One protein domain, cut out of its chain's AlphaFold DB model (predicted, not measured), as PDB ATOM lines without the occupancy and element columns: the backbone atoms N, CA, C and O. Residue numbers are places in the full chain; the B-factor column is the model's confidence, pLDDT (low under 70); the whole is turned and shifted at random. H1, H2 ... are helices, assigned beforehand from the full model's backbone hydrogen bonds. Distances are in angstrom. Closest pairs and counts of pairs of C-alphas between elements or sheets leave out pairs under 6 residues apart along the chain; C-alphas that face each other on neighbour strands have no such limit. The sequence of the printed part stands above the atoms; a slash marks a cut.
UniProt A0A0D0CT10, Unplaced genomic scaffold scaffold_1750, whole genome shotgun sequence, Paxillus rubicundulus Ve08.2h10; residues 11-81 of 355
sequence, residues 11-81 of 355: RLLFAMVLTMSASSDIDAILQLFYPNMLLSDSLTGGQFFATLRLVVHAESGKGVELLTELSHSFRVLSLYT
ATOM      1  N   ARG A  11     -26.611  41.048  39.950       61.66
ATOM      2  CA  ARG A  11     -27.908  41.094  40.644       61.66
ATOM      3  C   ARG A  11     -28.936  41.997  39.957       61.66
ATOM      4  O   ARG A  11     -30.121  41.691  40.008       61.66
ATOM      5  N   LEU A  12     -28.496  43.074  39.306       67.75
ATOM      6  CA  LEU A  12     -29.389  43.974  38.570       67.75
ATOM      7  C   LEU A  12     -29.794  43.396  37.214       67.75
ATOM      8  O   LEU A  12     -30.917  43.624  36.786       67.75
ATOM      9  N   LEU A  13     -28.930  42.589  36.590       64.12
ATOM     10  CA  LEU A  13     -29.283  41.835  35.385       64.12
ATOM     11  C   LEU A  13     -30.450  40.875  35.649       64.12
ATOM     12  O   LEU A  13     -31.391  40.852  34.871       64.12
ATOM     13  N   PHE A  14     -30.450  40.170  36.785       63.16
ATOM     14  CA  PHE A  14     -31.571  39.305  37.174       63.16
ATOM     15  C   PHE A  14     -32.881  40.072  37.387       63.16
ATOM     16  O   PHE A  14     -33.930  39.627  36.932       63.16
ATOM     17  N   ALA A  15     -32.826  41.224  38.061       63.00
ATOM     18  CA  ALA A  15     -34.010  42.056  38.260       63.00
ATOM     19  C   ALA A  15     -34.528  42.627  36.929       63.00
ATOM     20  O   ALA A  15     -35.734  42.630  36.705       63.00
ATOM     21  N   MET A  16     -33.630  43.046  36.029       64.00
ATOM     22  CA  MET A  16     -34.010  43.557  34.711       64.00
ATOM     23  C   MET A  16     -34.617  42.479  33.812       64.00
ATOM     24  O   MET A  16     -35.639  42.740  33.180       64.00
ATOM     25  N   VAL A  17     -34.035  41.278  33.795       61.72
ATOM     26  CA  VAL A  17     -34.575  40.122  33.061       61.72
ATOM     27  C   VAL A  17     -35.995  39.814  33.535       61.72
ATOM     28  O   VAL A  17     -36.905  39.733  32.718       61.72
ATOM     29  N   LEU A  18     -36.221  39.782  34.853       65.00
ATOM     30  CA  LEU A  18     -37.560  39.579  35.417       65.00
ATOM     31  C   LEU A  18     -38.547  40.699  35.047       65.00
ATOM     32  O   LEU A  18     -39.729  40.419  34.873       65.00
ATOM     33  N   THR A  19     -38.084  41.947  34.897       62.91
ATOM     34  CA  THR A  19     -38.947  43.071  34.481       62.91
ATOM     35  C   THR A  19     -39.209  43.156  32.975       62.91
ATOM     36  O   THR A  19     -40.134  43.861  32.581       62.91
ATOM     37  N   MET A  20     -38.402  42.501  32.132       62.56
ATOM     38  CA  MET A  20     -38.541  42.564  30.668       62.56
ATOM     39  C   MET A  20     -39.363  41.412  30.090       62.56
ATOM     40  O   MET A  20     -39.948  41.568  29.020       62.56
ATOM     41  N   SER A  21     -39.447  40.278  30.785       62.88
ATOM     42  CA  SER A  21     -40.432  39.245  30.463       62.88
ATOM     43  C   SER A  21     -41.842  39.805  30.655       62.88
ATOM     44  O   SER A  21     -42.150  40.371  31.705       62.88
ATOM     45  N   ALA A  22     -42.697  39.656  29.639       74.88
ATOM     46  CA  ALA A  22     -44.102  40.017  29.757       74.88
ATOM     47  C   ALA A  22     -44.678  39.280  30.971       74.88
ATOM     48  O   ALA A  22     -44.551  38.061  31.073       74.88
ATOM     49  N   SER A  23     -45.292  40.009  31.906       77.12
ATOM     50  CA  SER A  23     -45.849  39.435  33.140       77.12
ATOM     51  C   SER A  23     -46.766  38.235  32.862       77.12
ATOM     52  O   SER A  23     -46.760  37.265  33.612       77.12
ATOM     53  N   SER A  24     -47.453  38.258  31.715       84.00
ATOM     54  CA  SER A  24     -48.297  37.170  31.218       84.00
ATOM     55  C   SER A  24     -47.562  35.836  31.012       84.00
ATOM     56  O   SER A  24     -48.164  34.786  31.226       84.00
ATOM     57  N   ASP A  25     -46.293  35.843  30.597       85.88
ATOM     58  CA  ASP A  25     -45.538  34.608  30.342       85.88
ATOM     59  C   ASP A  25     -45.101  33.954  31.651       85.88
ATOM     60  O   ASP A  25     -45.119  32.730  31.785       85.88
ATOM     61  N   ILE A  26     -44.747  34.772  32.647       88.06
ATOM     62  CA  ILE A  26     -44.393  34.291  33.984       88.06
ATOM     63  C   ILE A  26     -45.613  33.625  34.623       88.06
ATOM     64  O   ILE A  26     -45.494  32.510  35.129       88.06
ATOM     65  N   ASP A  27     -46.784  34.258  34.537       88.81
ATOM     66  CA  ASP A  27     -48.029  33.694  35.061       88.81
ATOM     67  C   ASP A  27     -48.387  32.371  34.364       88.81
ATOM     68  O   ASP A  27     -48.733  31.396  35.034       88.81
ATOM     69  N   ALA A  28     -48.219  32.283  33.039       87.88
ATOM     70  CA  ALA A  28     -48.436  31.046  32.285       87.88
ATOM     71  C   ALA A  28     -47.456  29.926  32.689       87.88
ATOM     72  O   ALA A  28     -47.863  28.773  32.853       87.88
ATOM     73  N   ILE A  29     -46.175  30.253  32.898       89.38
ATOM     74  CA  ILE A  29     -45.158  29.299  33.369       89.38
ATOM     75  C   ILE A  29     -45.476  28.831  34.793       89.38
ATOM     76  O   ILE A  29     -45.366  27.640  35.088       89.38
ATOM     77  N   LEU A  30     -45.883  29.735  35.686       90.44
ATOM     78  CA  LEU A  30     -46.258  29.387  37.058       90.44
ATOM     79  C   LEU A  30     -47.513  28.502  37.095       90.44
ATOM     80  O   LEU A  30     -47.539  27.521  37.845       90.44
ATOM     81  N   GLN A  31     -48.493  28.769  36.225       90.62
ATOM     82  CA  GLN A  31     -49.693  27.941  36.068       90.62
ATOM     83  C   GLN A  31     -49.392  26.500  35.622       90.62
ATOM     84  O   GLN A  31     -50.194  25.604  35.899       90.62
ATOM     85  N   LEU A  32     -48.239  26.231  34.994       86.38
ATOM     86  CA  LEU A  32     -47.830  24.856  34.672       86.38
ATOM     87  C   LEU A  32     -47.594  24.002  35.916       86.38
ATOM     88  O   LEU A  32     -47.900  22.809  35.914       86.38
ATOM     89  N   PHE A  33     -47.017  24.603  36.954       86.56
ATOM     90  CA  PHE A  33     -46.711  23.911  38.203       86.56
ATOM     91  C   PHE A  33     -47.902  23.947  39.162       86.56
ATOM     92  O   PHE A  33     -48.118  22.984  39.896       86.56
ATOM     93  N   TYR A  34     -48.680  25.034  39.127       87.06
ATOM     94  CA  TYR A  34     -49.811  25.283  40.015       87.06
ATOM     95  C   TYR A  34     -50.985  25.881  39.227       87.06
ATOM     96  O   TYR A  34     -51.123  27.101  39.159       87.06
ATOM     97  N   PRO A  35     -51.871  25.045  38.654       84.25
ATOM     98  CA  PRO A  35     -53.032  25.534  37.907       84.25
ATOM     99  C   PRO A  35     -54.002  26.352  38.774       84.25
ATOM    100  O   PRO A  35     -54.773  27.142  38.246       84.25
ATOM    101  N   ASN A  36     -53.935  26.188  40.099       86.88
ATOM    102  CA  ASN A  36     -54.699  26.954  41.078       86.88
ATOM    103  C   ASN A  36     -53.743  27.643  42.064       86.88
ATOM    104  O   ASN A  36     -53.804  27.341  43.251       86.88
ATOM    105  N   MET A  37     -52.819  28.491  41.589       80.31
ATOM    106  CA  MET A  37     -51.933  29.237  42.495       80.31
ATOM    107  C   MET A  37     -52.759  30.068  43.476       80.31
ATOM    108  O   MET A  37     -53.351  31.086  43.109       80.31
ATOM    109  N   LEU A  38     -52.781  29.644  44.735       86.88
ATOM    110  CA  LEU A  38     -53.220  30.490  45.829       86.88
ATOM    111  C   LEU A  38     -52.062  31.408  46.220       86.88
ATOM    112  O   LEU A  38     -50.892  31.050  46.105       86.88
ATOM    113  N   LEU A  39     -52.382  32.588  46.752       81.88
ATOM    114  CA  LEU A  39     -51.388  33.579  47.188       81.88
ATOM    115  C   LEU A  39     -50.399  33.030  48.244       81.88
ATOM    116  O   LEU A  39     -49.347  33.617  48.483       81.88
ATOM    117  N   SER A  40     -50.753  31.920  48.898       86.69
ATOM    118  CA  SER A  40     -49.973  31.223  49.923       86.69
ATOM    119  C   SER A  40     -49.086  30.094  49.392       86.69
ATOM    120  O   SER A  40     -48.318  29.517  50.167       86.69
ATOM    121  N   ASP A  41     -49.201  29.735  48.115       87.38
ATOM    122  CA  ASP A  41     -48.470  28.598  47.571       87.38
ATOM    123  C   ASP A  41     -47.002  28.968  47.357       87.38
ATOM    124  O   ASP A  41     -46.655  29.917  46.658       87.38
ATOM    125  N   SER A  42     -46.114  28.200  47.990       90.75
ATOM    126  CA  SER A  42     -44.670  28.360  47.839       90.75
ATOM    127  C   SER A  42     -44.118  27.289  46.904       90.75
ATOM    128  O   SER A  42     -44.427  26.104  47.034       90.75
ATOM    129  N   LEU A  43     -43.278  27.707  45.955       89.31
ATOM    130  CA  LEU A  43     -42.573  26.782  45.074       89.31
ATOM    131  C   LEU A  43     -41.514  26.021  45.876       89.31
ATOM    132  O   LEU A  43     -40.682  26.616  46.565       89.31
ATOM    133  N   THR A  44     -41.481  24.698  45.731       91.69
ATOM    134  CA  THR A  44     -40.332  23.914  46.202       91.69
ATOM    135  C   THR A  44     -39.073  24.314  45.425       91.69
ATOM    136  O   THR A  44     -39.153  24.755  44.278       91.69
ATOM    137  N   GLY A  45     -37.882  24.132  46.006       90.69
ATOM    138  CA  GLY A  45     -36.627  24.550  45.359       90.69
ATOM    139  C   GLY A  45     -36.415  23.962  43.952       90.69
ATOM    140  O   GLY A  45     -35.875  24.635  43.079       90.69
ATOM    141  N   GLY A  46     -36.897  22.736  43.708       88.62
ATOM    142  CA  GLY A  46     -36.862  22.110  42.383       88.62
ATOM    143  C   GLY A  46     -37.817  22.762  41.379       88.62
ATOM    144  O   GLY A  46     -37.423  23.015  40.242       88.62
ATOM    145  N   GLN A  47     -39.042  23.091  41.803       89.31
ATOM    146  CA  GLN A  47     -40.011  23.805  40.964       89.31
ATOM    147  C   GLN A  47     -39.531  25.222  40.655       89.31
ATOM    148  O   GLN A  47     -39.562  25.624  39.501       89.31
ATOM    149  N   PHE A  48     -38.997  25.939  41.647       91.19
ATOM    150  CA  PHE A  48     -38.407  27.262  41.442       91.19
ATOM    151  C   PHE A  48     -37.312  27.237  40.366       91.19
ATOM    152  O   PHE A  48     -37.306  28.070  39.461       91.19
ATOM    153  N   PHE A  49     -36.410  26.251  40.421       89.31
ATOM    154  CA  PHE A  49     -35.349  26.114  39.423       89.31
ATOM    155  C   PHE A  49     -35.891  25.769  38.026       89.31
ATOM    156  O   PHE A  49     -35.388  26.280  37.023       89.31
ATOM    157  N   ALA A  50     -36.931  24.935  37.947       88.88
ATOM    158  CA  ALA A  50     -37.597  24.612  36.687       88.88
ATOM    159  C   ALA A  50     -38.293  25.841  36.075       88.88
ATOM    160  O   ALA A  50     -38.092  26.121  34.893       88.88
ATOM    161  N   THR A  51     -39.025  26.613  36.884       90.38
ATOM    162  CA  THR A  51     -39.624  27.899  36.498       90.38
ATOM    163  C   THR A  51     -38.563  28.852  35.960       90.38
ATOM    164  O   THR A  51     -38.714  29.375  34.859       90.38
ATOM    165  N   LEU A  52     -37.450  29.028  36.680       90.81
ATOM    166  CA  LEU A  52     -36.357  29.906  36.256       90.81
ATOM    167  C   LEU A  52     -35.801  29.495  34.883       90.81
ATOM    168  O   LEU A  52     -35.571  30.338  34.019       90.81
ATOM    169  N   ARG A  53     -35.617  28.189  34.661       86.75
ATOM    170  CA  ARG A  53     -35.128  27.657  33.385       86.75
ATOM    171  C   ARG A  53     -36.111  27.909  32.239       86.75
ATOM    172  O   ARG A  53     -35.669  28.209  31.134       86.75
ATOM    173  N   LEU A  54     -37.414  27.799  32.497       88.38
ATOM    174  CA  LEU A  54     -38.458  28.098  31.513       88.38
ATOM    175  C   LEU A  54     -38.498  29.587  31.161       88.38
ATOM    176  O   LEU A  54     -38.579  29.907  29.980       88.38
ATOM    177  N   VAL A  55     -38.350  30.481  32.144       89.50
ATOM    178  CA  VAL A  55     -38.294  31.937  31.911       89.50
ATOM    179  C   VAL A  55     -37.111  32.304  31.009       89.50
ATOM    180  O   VAL A  55     -37.295  32.985  30.005       89.50
ATOM    181  N   VAL A  56     -35.914  31.775  31.292       86.94
ATOM    182  CA  VAL A  56     -34.718  32.003  30.453       86.94
ATOM    183  C   VAL A  56     -34.903  31.447  29.032       86.94
ATOM    184  O   VAL A  56     -34.437  32.036  28.053       86.94
ATOM    185  N   HIS A  57     -35.595  30.311  28.889       83.38
ATOM    186  CA  HIS A  57     -35.900  29.743  27.574       83.38
ATOM    187  C   HIS A  57     -36.930  30.565  26.792       83.38
ATOM    188  O   HIS A  57     -36.744  30.738  25.587       83.38
ATOM    189  N   ALA A  58     -37.960  31.085  27.460       83.25
ATOM    190  CA  ALA A  58     -38.965  31.952  26.850       83.25
ATOM    191  C   ALA A  58     -38.340  33.272  26.364       83.25
ATOM    192  O   ALA A  58     -38.587  33.692  25.234       83.25
ATOM    193  N   GLU A  59     -37.441  33.864  27.159       82.19
ATOM    194  CA  GLU A  59     -36.704  35.081  26.791       82.19
ATOM    195  C   GLU A  59     -35.802  34.874  25.562       82.19
ATOM    196  O   GLU A  59     -35.606  35.780  24.755       82.19
ATOM    197  N   SER A  60     -35.304  33.650  25.356       81.31
ATOM    198  CA  SER A  60     -34.456  33.307  24.207       81.31
ATOM    199  C   SER A  60     -35.206  33.286  22.861       81.31
ATOM    200  O   SER A  60     -34.623  32.892  21.849       81.31
ATOM    201  N   GLY A  61     -36.492  33.658  22.822       69.81
ATOM    202  CA  GLY A  61     -37.280  33.797  21.590       69.81
ATOM    203  C   GLY A  61     -37.619  32.474  20.896       69.81
ATOM    204  O   GLY A  61     -38.202  32.471  19.813       69.81
ATOM    205  N   LYS A  62     -37.288  31.334  21.514       64.50
ATOM    206  CA  LYS A  62     -37.796  30.019  21.111       64.50
ATOM    207  C   LYS A  62     -39.191  29.905  21.703       64.50
ATOM    208  O   LYS A  62     -39.353  29.449  22.828       64.50
ATOM    209  N   GLY A  63     -40.130  30.484  20.958       55.88
ATOM    210  CA  GLY A  63     -41.436  30.931  21.413       55.88
ATOM    211  C   GLY A  63     -42.214  29.951  22.281       55.88
ATOM    212  O   GLY A  63     -42.057  28.732  22.232       55.88
ATOM    213  N   VAL A  64     -43.119  30.557  23.035       55.75
ATOM    214  CA  VAL A  64     -44.068  29.979  23.990       55.75
ATOM    215  C   VAL A  64     -44.910  28.825  23.409       55.75
ATOM    216  O   VAL A  64     -45.539  28.088  24.155       55.75
ATOM    217  N   GLU A  65     -44.874  28.585  22.096       62.94
ATOM    218  CA  GLU A  65     -45.471  27.398  21.469       62.94
ATOM    219  C   GLU A  65     -44.835  26.088  21.947       62.94
ATOM    220  O   GLU A  65     -45.538  25.109  22.206       62.94
ATOM    221  N   LEU A  66     -43.521  26.096  22.194       63.44
ATOM    222  CA  LEU A  66     -42.849  24.993  22.881       63.44
ATOM    223  C   LEU A  66     -43.332  24.852  24.317       63.44
ATOM    224  O   LEU A  66     -43.213  23.776  24.874       63.44
ATOM    225  N   LEU A  67     -43.860  25.908  24.930       64.44
ATOM    226  CA  LEU A  67     -44.389  25.900  26.289       64.44
ATOM    227  C   LEU A  67     -45.767  25.234  26.327       64.44
ATOM    228  O   LEU A  67     -46.049  24.507  27.272       64.44
ATOM    229  N   THR A  68     -46.589  25.381  25.287       63.69
ATOM    230  CA  THR A  68     -47.838  24.620  25.116       63.69
ATOM    231  C   THR A  68     -47.563  23.147  24.816       63.69
ATOM    232  O   THR A  68     -48.209  22.268  25.395       63.69
ATOM    233  N   GLU A  69     -46.569  22.861  23.972       66.44
ATOM    234  CA  GLU A  69     -46.149  21.490  23.662       66.44
ATOM    235  C   GLU A  69     -45.456  20.821  24.861       66.44
ATOM    236  O   GLU A  69     -45.776  19.689  25.230       66.44
ATOM    237  N   LEU A  70     -44.577  21.553  25.554       66.25
ATOM    238  CA  LEU A  70     -43.951  21.125  26.801       66.25
ATOM    239  C   LEU A  70     -44.979  21.020  27.909       66.25
ATOM    240  O   LEU A  70     -44.860  20.086  28.674       66.25
ATOM    241  N   SER A  71     -45.992  21.878  28.003       64.75
ATOM    242  CA  SER A  71     -47.081  21.740  28.982       64.75
ATOM    243  C   SER A  71     -47.810  20.415  28.796       64.75
ATOM    244  O   SER A  71     -48.018  19.677  29.762       64.75
ATOM    245  N   HIS A  72     -48.105  20.050  27.545       65.00
ATOM    246  CA  HIS A  72     -48.652  18.736  27.224       65.00
ATOM    247  C   HIS A  72     -47.666  17.616  27.569       65.00
ATOM    248  O   HIS A  72     -48.033  16.682  28.282       65.00
ATOM    249  N   SER A  73     -46.400  17.724  27.154       62.22
ATOM    250  CA  SER A  73     -45.389  16.696  27.433       62.22
ATOM    251  C   SER A  73     -45.067  16.569  28.925       62.22
ATOM    252  O   SER A  73     -44.807  15.475  29.405       62.22
ATOM    253  N   PHE A  74     -45.118  17.664  29.682       64.81
ATOM    254  CA  PHE A  74     -44.763  17.748  31.092       64.81
ATOM    255  C   PHE A  74     -45.932  17.304  31.956       64.81
ATOM    256  O   PHE A  74     -45.706  16.636  32.957       64.81
ATOM    257  N   ARG A  75     -47.184  17.559  31.550       60.84
ATOM    258  CA  ARG A  75     -48.346  16.863  32.125       60.84
ATOM    259  C   ARG A  75     -48.250  15.361  31.891       60.84
ATOM    260  O   ARG A  75     -48.490  14.598  32.821       60.84
ATOM    261  N   VAL A  76     -47.835  14.938  30.696       57.16
ATOM    262  CA  VAL A  76     -47.616  13.516  30.401       57.16
ATOM    263  C   VAL A  76     -46.477  12.949  31.252       57.16
ATOM    264  O   VAL A  76     -46.676  11.927  31.893       57.16
ATOM    265  N   LEU A  77     -45.328  13.624  31.356       53.50
ATOM    266  CA  LEU A  77     -44.175  13.189  32.155       53.50
ATOM    267  C   LEU A  77     -44.477  13.195  33.658       53.50
ATOM    268  O   LEU A  77     -44.150  12.236  34.348       53.50
ATOM    269  N   SER A  78     -45.161  14.223  34.161       55.00
ATOM    270  CA  SER A  78     -45.578  14.331  35.564       55.00
ATOM    271  C   SER A  78     -46.560  13.217  35.948       55.00
ATOM    272  O   SER A  78     -46.444  12.638  37.027       55.00
ATOM    273  N   LEU A  79     -47.458  12.827  35.034       52.47
ATOM    274  CA  LEU A  79     -48.365  11.691  35.231       52.47
ATOM    275  C   LEU A  79     -47.701  10.321  34.995       52.47
ATOM    276  O   LEU A  79     -48.185   9.329  35.539       52.47
ATOM    277  N   TYR A  80     -46.604  10.243  34.230       46.38
ATOM    278  CA  TYR A  80     -45.890   8.987  33.942       46.38
ATOM    279  C   TYR A  80     -44.701   8.683  34.857       46.38
ATOM    280  O   TYR A  80     -44.173   7.571  34.804       46.38
ATOM    281  N   THR A  81     -44.298   9.604  35.736       42.31
ATOM    282  CA  THR A  81     -43.310   9.313  36.788       42.31
ATOM    283  C   THR A  81     -43.881   9.272  38.209       42.31
ATOM    284  O   THR A  81     -43.336   9.920  39.101       42.31
TER     285      THR A  81
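AT A GLANCE: This is residues 11 to 81 of the 355 residues of an uncharacterized protein of Paxillus rubicundulus Ve08.2h10 (UniProt A0A0D0CT10). A helical hairpin, H2 and H3, joined by a long loop, makes the core of this model, and a helix extends from each end of it: H1 before H2, and H4, the longest by residues, after H3. Residues 11 to 16 of H1 and 76 to 81, mostly H4, stick out free. The printed part has 71 residues with four named helices in the order H1, H2, H3, H4 and no named strand; the class is all helix. The whole is compact, with a radius of gyration of the C-alphas of 12.6 A and spans of 39 by 30 by 19 A.

IN THESE COORDINATES: Find C-alpha 65 at (-45.471, 27.398, 21.469); from there H4, residues 65 to 80, runs 22.2 A to C-alpha 80 at (-45.890, 8.987, 33.942). Before it, H3 covers residues 45 to 59 and measures 21.3 A. H2 is residues 23 to 33, 16.4 A long. H1, residues 11 to 20, begins at C-alpha 11 at (-27.908, 41.094, 40.644) and is 14.7 A long.

HOW THE PARTS SIT: Look first at Ser 71 of H4 and Leu 32 of H2: their C-alphas, the closest of the two helices, are 6.5 A apart. H4 and H2 are close but not clearly touching, at a shallow tilt of 17 degrees, the same way. H3 and H4 are near each other, with 6 pairs of C-alphas within 10 A. H2 and H3 touch as a hairpin, closest at the C-alphas of Ile 29 and Thr 51, 6.5 A; they run opposite ways at a steep tilt of 40 degrees. H1 and H2 meet only through their link, H1 and H3 are near each other with 8 pairs within 10 A, and H1 and H4 are apart. Every O i to N i+4 pair is within hydrogen-bond range in H1, H3 and H4, and 6 of 7 in H2.

THE WHOLE: The C-alphas of Leu 12 and Tyr 80 are the two farthest apart, at 39.0 A. The printed part has no cut. The link from H2 to H3, 11 residues, is long; those from H1 to H2 and from H3 to H4 are tight. The mean pLDDT of the printed part is 75.2, and it is under 70 at residues 11 to 21 and 61 to 81.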